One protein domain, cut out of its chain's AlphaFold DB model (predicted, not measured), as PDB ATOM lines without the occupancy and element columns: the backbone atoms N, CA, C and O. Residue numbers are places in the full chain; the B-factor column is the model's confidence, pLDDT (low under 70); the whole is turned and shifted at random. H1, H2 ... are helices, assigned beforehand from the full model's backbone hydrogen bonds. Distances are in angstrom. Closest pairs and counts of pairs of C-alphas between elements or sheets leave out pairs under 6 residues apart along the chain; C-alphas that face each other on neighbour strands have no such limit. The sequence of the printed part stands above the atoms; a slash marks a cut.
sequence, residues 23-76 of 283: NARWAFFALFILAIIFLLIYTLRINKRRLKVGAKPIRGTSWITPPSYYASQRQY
ATOM      1  N   ASN A  23      10.673  53.179  46.338       71.94
ATOM      2  CA  ASN A  23       9.384  53.053  47.020       71.94
ATOM      3  C   ASN A  23       8.239  53.739  46.262       71.94
ATOM      4  O   ASN A  23       7.088  53.302  46.344       71.94
ATOM      5  N   ALA A  24       8.538  54.776  45.475       83.38
ATOM      6  CA  ALA A  24       7.528  55.496  44.702       83.38
ATOM      7  C   ALA A  24       6.825  54.597  43.668       83.38
ATOM      8  O   ALA A  24       5.621  54.723  43.451       83.38
ATOM      9  N   ARG A  25       7.544  53.638  43.064       86.00
ATOM     10  CA  ARG A  25       6.971  52.700  42.080       86.00
ATOM     11  C   ARG A  25       5.924  51.791  42.716       86.00
ATOM     12  O   ARG A  25       4.842  51.608  42.162       86.00
ATOM     13  N   TRP A  26       6.216  51.281  43.910       92.38
ATOM     14  CA  TRP A  26       5.299  50.428  44.665       92.38
ATOM     15  C   TRP A  26       4.062  51.183  45.164       92.38
ATOM     16  O   TRP A  26       2.978  50.602  45.213       92.38
ATOM     17  N   ALA A  27       4.180  52.484  45.450       90.19
ATOM     18  CA  ALA A  27       3.043  53.312  45.854       90.19
ATOM     19  C   ALA A  27       1.956  53.400  44.765       90.19
ATOM     20  O   ALA A  27       0.765  53.295  45.072       90.19
ATOM     21  N   PHE A  28       2.338  53.514  43.487       92.12
ATOM     22  CA  PHE A  28       1.375  53.499  42.378       92.12
ATOM     23  C   PHE A  28       0.666  52.149  42.242       92.12
ATOM     24  O   PHE A  28      -0.546  52.117  42.025       92.12
ATOM     25  N   PHE A  29       1.382  51.037  42.432       94.31
ATOM     26  CA  PHE A  29       0.768  49.706  42.434       94.31
ATOM     27  C   PHE A  29      -0.228  49.534  43.581       94.31
ATOM     28  O   PHE A  29      -1.329  49.029  43.361       94.31
ATOM     29  N   ALA A  30       0.119  50.000  44.783       95.69
ATOM     30  CA  ALA A  30      -0.782  49.963  45.927       95.69
ATOM     31  C   ALA A  30      -2.068  50.755  45.647       95.69
ATOM     32  O   ALA A  30      -3.161  50.226  45.844       95.69
ATOM     33  N   LEU A  31      -1.957  51.975  45.109       96.19
ATOM     34  CA  LEU A  31      -3.118  52.782  44.716       96.19
ATOM     35  C   LEU A  31      -3.967  52.112  43.631       96.19
ATOM     36  O   LEU A  31      -5.195  52.132  43.717       96.19
ATOM     37  N   PHE A  32      -3.337  51.491  42.635       97.25
ATOM     38  CA  PHE A  32      -4.041  50.794  41.560       97.25
ATOM     39  C   PHE A  32      -4.841  49.589  42.074       97.25
ATOM     40  O   PHE A  32      -6.019  49.437  41.749       97.25
ATOM     41  N   ILE A  33      -4.243  48.769  42.944       97.94
ATOM     42  CA  ILE A  33      -4.934  47.648  43.599       97.94
ATOM     43  C   ILE A  33      -6.113  48.164  44.431       97.94
ATOM     44  O   ILE A  33      -7.210  47.607  44.379       97.94
ATOM     45  N   LEU A  34      -5.911  49.259  45.161       98.25
ATOM     46  CA  LEU A  34      -6.939  49.871  45.997       98.25
ATOM     47  C   LEU A  34      -8.116  50.392  45.145       98.25
ATOM     48  O   LEU A  34      -9.275  50.204  45.518       98.25
ATOM     49  N   ALA A  35      -7.846  50.934  43.953       98.06
ATOM     50  CA  ALA A  35      -8.872  51.313  42.981       98.06
ATOM     51  C   ALA A  35      -9.676  50.104  42.455       98.06
ATOM     52  O   ALA A  35     -10.905  50.175  42.380       98.06
ATOM     53  N   ILE A  36      -9.019  48.974  42.157       97.88
ATOM     54  CA  ILE A  36      -9.701  47.729  41.752       97.88
ATOM     55  C   ILE A  36     -10.594  47.202  42.882       97.88
ATOM     56  O   ILE A  36     -11.746  46.830  42.642       97.88
ATOM     57  N   ILE A  37     -10.104  47.206  44.124       98.19
ATOM     58  CA  ILE A  37     -10.888  46.789  45.295       98.19
ATOM     59  C   ILE A  37     -12.119  47.687  45.459       98.19
ATOM     60  O   ILE A  37     -13.223  47.176  45.664       98.19
ATOM     61  N   PHE A  38     -11.975  49.008  45.314       98.00
ATOM     62  CA  PHE A  38     -13.118  49.920  45.357       98.00
ATOM     63  C   PHE A  38     -14.139  49.633  44.252       98.00
ATOM     64  O   PHE A  38     -15.337  49.620  44.539       98.00
ATOM     65  N   LEU A  39     -13.698  49.336  43.025       97.50
ATOM     66  CA  LEU A  39     -14.584  48.953  41.922       97.50
ATOM     67  C   LEU A  39     -15.363  47.660  42.235       97.50
ATOM     68  O   LEU A  39     -16.577  47.592  42.019       97.50
ATOM     69  N   LEU A  40     -14.696  46.648  42.800       96.38
ATOM     70  CA  LEU A  40     -15.326  45.391  43.220       96.38
ATOM     71  C   LEU A  40     -16.341  45.609  44.350       96.38
ATOM     72  O   LEU A  40     -17.473  45.135  44.276       96.38
ATOM     73  N   ILE A  41     -15.990  46.381  45.380       97.00
ATOM     74  CA  ILE A  41     -16.921  46.701  46.472       97.00
ATOM     75  C   ILE A  41     -18.118  47.496  45.939       97.00
ATOM     76  O   ILE A  41     -19.258  47.234  46.333       97.00
ATOM     77  N   TYR A  42     -17.892  48.446  45.031       96.88
ATOM     78  CA  TYR A  42     -18.945  49.277  44.450       96.88
ATOM     79  C   TYR A  42     -19.934  48.448  43.620       96.88
ATOM     80  O   TYR A  42     -21.149  48.547  43.817       96.88
ATOM     81  N   THR A  43     -19.430  47.560  42.760       92.06
ATOM     82  CA  THR A  43     -20.258  46.633  41.969       92.06
ATOM     83  C   THR A  43     -21.039  45.662  42.860       92.06
ATOM     84  O   THR A  43     -22.258  45.527  42.703       92.06
ATOM     85  N   LEU A  44     -20.401  45.068  43.877       91.31
ATOM     86  CA  LEU A  44     -21.079  44.222  44.867       91.31
ATOM     87  C   LEU A  44     -22.159  44.991  45.646       91.31
ATOM     88  O   LEU A  44     -23.252  44.463  45.878       91.31
ATOM     89  N   ARG A  45     -21.904  46.250  46.025       94.19
ATOM     90  CA  ARG A  45     -22.864  47.095  46.754       94.19
ATOM     91  C   ARG A  45     -24.105  47.396  45.914       94.19
ATOM     92  O   ARG A  45     -25.219  47.318  46.443       94.19
ATOM     93  N   ILE A  46     -23.943  47.697  44.624       89.44
ATOM     94  CA  ILE A  46     -25.067  47.910  43.699       89.44
ATOM     95  C   ILE A  46     -25.900  46.632  43.565       89.44
ATOM     96  O   ILE A  46     -27.127  46.683  43.688       89.44
ATOM     97  N   ASN A  47     -25.246  45.482  43.403       84.06
ATOM     98  CA  ASN A  47     -25.930  44.193  43.297       84.06
ATOM     99  C   ASN A  47     -26.692  43.847  44.583       84.06
ATOM    100  O   ASN A  47     -27.863  43.470  44.526       84.06
ATOM    101  N   LYS A  48     -26.093  44.080  45.758       86.62
ATOM    102  CA  LYS A  48     -26.755  43.871  47.055       86.62
ATOM    103  C   LYS A  48     -27.983  44.769  47.230       86.62
ATOM    104  O   LYS A  48     -29.001  44.313  47.750       86.62
ATOM    105  N   ARG A  49     -27.924  46.031  46.783       88.06
ATOM    106  CA  ARG A  49     -29.086  46.938  46.807       88.06
ATOM    107  C   ARG A  49     -30.207  46.428  45.899       88.06
ATOM    108  O   ARG A  49     -31.356  46.418  46.329       88.06
ATOM    109  N   ARG A  50     -29.887  45.959  44.689       81.75
ATOM    110  CA  ARG A  50     -30.877  45.402  43.746       81.75
ATOM    111  C   ARG A  50     -31.555  44.137  44.277       81.75
ATOM    112  O   ARG A  50     -32.770  44.014  44.147       81.75
ATOM    113  N   LEU A  51     -30.800  43.258  44.940       78.88
ATOM    114  CA  LEU A  51     -31.338  42.047  45.571       78.88
ATOM    115  C   LEU A  51     -32.363  42.363  46.668       78.88
ATOM    116  O   LEU A  51     -33.396  41.707  46.737       78.88
ATOM    117  N   LYS A  52     -32.124  43.398  47.487       83.38
ATOM    118  CA  LYS A  52     -33.085  43.824  48.523       83.38
ATOM    119  C   LYS A  52     -34.396  44.358  47.942       83.38
ATOM    120  O   LYS A  52     -35.440  44.171  48.551       83.38
ATOM    121  N   VAL A  53     -34.337  45.008  46.780       87.19
ATOM    122  CA  VAL A  53     -35.517  45.567  46.096       87.19
ATOM    123  C   VAL A  53     -36.289  44.488  45.319       87.19
ATOM    124  O   VAL A  53     -37.409  44.725  44.885       87.19
ATOM    125  N   GLY A  54     -35.724  43.288  45.139       78.75
ATOM    126  CA  GLY A  54     -36.345  42.243  44.319       78.75
ATOM    127  C   GLY A  54     -36.342  42.579  42.825       78.75
ATOM    128  O   GLY A  54     -37.157  42.058  42.066       78.75
ATOM    129  N   ALA A  55     -35.437  43.460  42.389       76.69
ATOM    130  CA  ALA A  55     -35.300  43.787  40.980       76.69
ATOM    131  C   ALA A  55     -34.804  42.558  40.201       76.69
ATOM    132  O   ALA A  55     -33.873  41.867  40.619       76.69
ATOM    133  N   LYS A  56     -35.430  42.313  39.049       70.94
ATOM    134  CA  LYS A  56     -35.083  41.225  38.125       70.94
ATOM    135  C   LYS A  56     -33.597  41.345  37.721       70.94
ATOM    136  O   LYS A  56     -33.137  42.476  37.520       70.94
ATOM    137  N   PRO A  57     -32.851  40.234  37.565       65.25
ATOM    138  CA  PRO A  57     -31.494  40.270  37.019       65.25
ATOM    139  C   PRO A  57     -31.470  40.965  35.652       65.25
ATOM    140  O   PRO A  57     -32.447  40.894  34.902       65.25
ATOM    141  N   ILE A  58     -30.364  41.640  35.326       73.19
ATOM    142  CA  ILE A  58     -30.187  42.260  34.006       73.19
ATOM    143  C   ILE A  58     -30.236  41.135  32.964       73.19
ATOM    144  O   ILE A  58     -29.467  40.174  33.040       73.19
ATOM    145  N   ARG A  59     -31.178  41.226  32.016       65.44
ATOM    146  CA  ARG A  59     -31.282  40.257  30.918       65.44
ATOM    147  C   ARG A  59     -29.946  40.248  30.169       65.44
ATOM    148  O   ARG A  59     -29.474  41.308  29.777       65.44
ATOM    149  N   GLY A  60     -29.326  39.076  30.035       76.31
ATOM    150  CA  GLY A  60     -28.015  38.922  29.390       76.31
ATOM    151  C   GLY A  60     -26.835  38.677  30.336       76.31
ATOM    152  O   GLY A  60     -25.786  38.266  29.859       76.31
ATOM    153  N   THR A  61     -26.988  38.829  31.659       68.69
ATOM    154  CA  THR A  61     -25.989  38.356  32.650       68.69
ATOM    155  C   THR A  61     -26.448  37.118  33.424       68.69
ATOM    156  O   THR A  61     -25.736  36.609  34.286       68.69
ATOM    157  N   SER A  62     -27.617  36.583  33.069       63.50
ATOM    158  CA  SER A  62     -28.241  35.389  33.651       63.50
ATOM    159  C   SER A  62     -27.473  34.082  33.422       63.50
ATOM    160  O   SER A  62     -27.867  33.058  33.963       63.50
ATOM    161  N   TRP A  63     -26.397  34.100  32.634       71.12
ATOM    162  CA  TRP A  63     -25.496  32.958  32.454       71.12
ATOM    163  C   TRP A  63     -24.387  32.900  33.516       71.12
ATOM    164  O   TRP A  63     -23.858  31.827  33.775       71.12
ATOM    165  N   ILE A  64     -24.054  34.029  34.157       73.62
ATOM    166  CA  ILE A  64     -23.061  34.078  35.245       73.62
ATOM    167  C   ILE A  64     -23.718  33.790  36.590       73.62
ATOM    168  O   ILE A  64     -23.145  33.112  37.440       73.62
ATOM    169  N   THR A  65     -24.908  34.340  36.821       59.91
ATOM    170  CA  THR A  65     -25.640  34.108  38.061       59.91
ATOM    171  C   THR A  65     -26.473  32.844  37.905       59.91
ATOM    172  O   THR A  65     -27.463  32.889  37.171       59.91
ATOM    173  N   PRO A  66     -26.127  31.731  38.586       60.16
ATOM    174  CA  PRO A  66     -26.964  30.543  38.560       60.16
ATOM    175  C   PRO A  66     -28.391  30.947  38.950       60.16
ATOM    176  O   PRO A  66     -28.550  31.819  39.819       60.16
ATOM    177  N   PRO A  67     -29.421  30.374  38.300       61.62
ATOM    178  CA  PRO A  67     -30.806  30.672  38.626       61.62
ATOM    179  C   PRO A  67     -30.964  30.523  40.134       61.62
ATOM    180  O   PRO A  67     -30.732  29.447  40.687       61.62
ATOM    181  N   SER A  68     -31.246  31.632  40.825       61.72
ATOM    182  CA  SER A  68     -31.323  31.581  42.275       61.72
ATOM    183  C   SER A  68     -32.499  30.675  42.614       61.72
ATOM    184  O   SER A  68     -33.647  30.974  42.294       61.72
ATOM    185  N   TYR A  69     -32.207  29.537  43.240       54.31
ATOM    186  CA  TYR A  69     -33.206  28.551  43.662       54.31
ATOM    187  C   TYR A  69     -34.319  29.181  44.520       54.31
ATOM    188  O   TYR A  69     -35.441  28.690  44.579       54.31
ATOM    189  N   TYR A  70     -34.037  30.327  45.142       59.38
ATOM    190  CA  TYR A  70     -35.016  31.122  45.873       59.38
ATOM    191  C   TYR A  70     -36.130  31.705  44.995       59.38
ATOM    192  O   TYR A  70     -37.239  31.901  45.487       59.38
ATOM    193  N   ALA A  71     -35.876  31.989  43.715       60.56
ATOM    194  CA  ALA A  71     -36.905  32.483  42.805       60.56
ATOM    195  C   ALA A  71     -37.948  31.396  42.505       60.56
ATOM    196  O   ALA A  71     -39.145  31.658  42.611       60.56
ATOM    197  N   SER A  72     -37.506  30.164  42.224       60.66
ATOM    198  CA  SER A  72     -38.411  29.025  42.035       60.66
ATOM    199  C   SER A  72     -39.078  28.611  43.346       60.66
ATOM    200  O   SER A  72     -40.277  28.350  43.348       60.66
ATOM    201  N   GLN A  73     -38.371  28.656  44.481       62.50
ATOM    202  CA  GLN A  73     -38.975  28.397  45.792       62.50
ATOM    203  C   GLN A  73     -40.050  29.408  46.165       62.50
ATOM    204  O   GLN A  73     -41.016  29.017  46.796       62.50
ATOM    205  N   ARG A  74     -39.950  30.685  45.783       63.56
ATOM    206  CA  ARG A  74     -41.049  31.636  46.027       63.56
ATOM    207  C   ARG A  74     -42.295  31.314  45.219       63.56
ATOM    208  O   ARG A  74     -43.379  31.633  45.681       63.56
ATOM    209  N   GLN A  75     -42.144  30.710  44.044       64.31
ATOM    210  CA  GLN A  75     -43.268  30.260  43.229       64.31
ATOM    211  C   GLN A  75     -43.837  28.926  43.740       64.31
ATOM    212  O   GLN A  75     -45.046  28.734  43.703       64.31
ATOM    213  N   TYR A  76     -42.986  28.048  44.279       59.59
ATOM    214  CA  TYR A  76     -43.375  26.753  44.854       59.59
ATOM    215  C   TYR A  76     -43.941  26.854  46.282       59.59
ATOM    216  O   TYR A  76     -44.838  26.105  46.645       59.59
TER     217      TYR A  76
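This is residues 23 to 76 of the 283 residues of an uncharacterized protein of Pachysolen tannophilus NRRL Y-2460 (UniProt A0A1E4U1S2). One long, single helix, H1, makes most of the length; after its last residue, Val 53, the backbone turns off into a looping link, residues 54 to 68, which leads to a short helix, H2, set off from H1 and running in nearly the same direction. Nothing packs along most of H1, and residues 58 to 64 of the link stick out. The printed part has 54 residues with two named helices, H1 then H2, and no named strand; its class is all helix. It is extended, with a radius of gyration of the C-alphas of 17.2 A and spans of 59 by 21 by 16 A.

Start at Asn 23 and read H1, residues 23 to 53; residues 23 to 46 and 48 to 53 of it stand free, with no C-alpha 8 or more apart along the chain within 10 A. After the long link of 15 residues comes H2, residues 69 to 76. H1 and H2 are apart, with no C-alpha of the one within 8 A of the other. In H2 every O i to N i+4 pair is within hydrogen-bond range; in H1 26 of 27 are.

Find C-alpha 23 at (9.384, 53.053, 47.020); from there H1 runs 45.5 A to C-alpha 53 at (-35.517, 45.567, 46.096). In the link, look for C-alpha 60 at (-28.015, 38.922, 29.390). H2 covers 10.4 A and ends with C-alpha 76 at (-43.375, 26.753, 44.854).

The two C-alphas farthest apart are those of Asn 23 and Tyr 76, 59.0 A. The printed part has no cut. Read the B-factor column for a mean pLDDT of the printed part of 80.4; residues 57, 59, 61 to 62 and 65 to 76 are under 70.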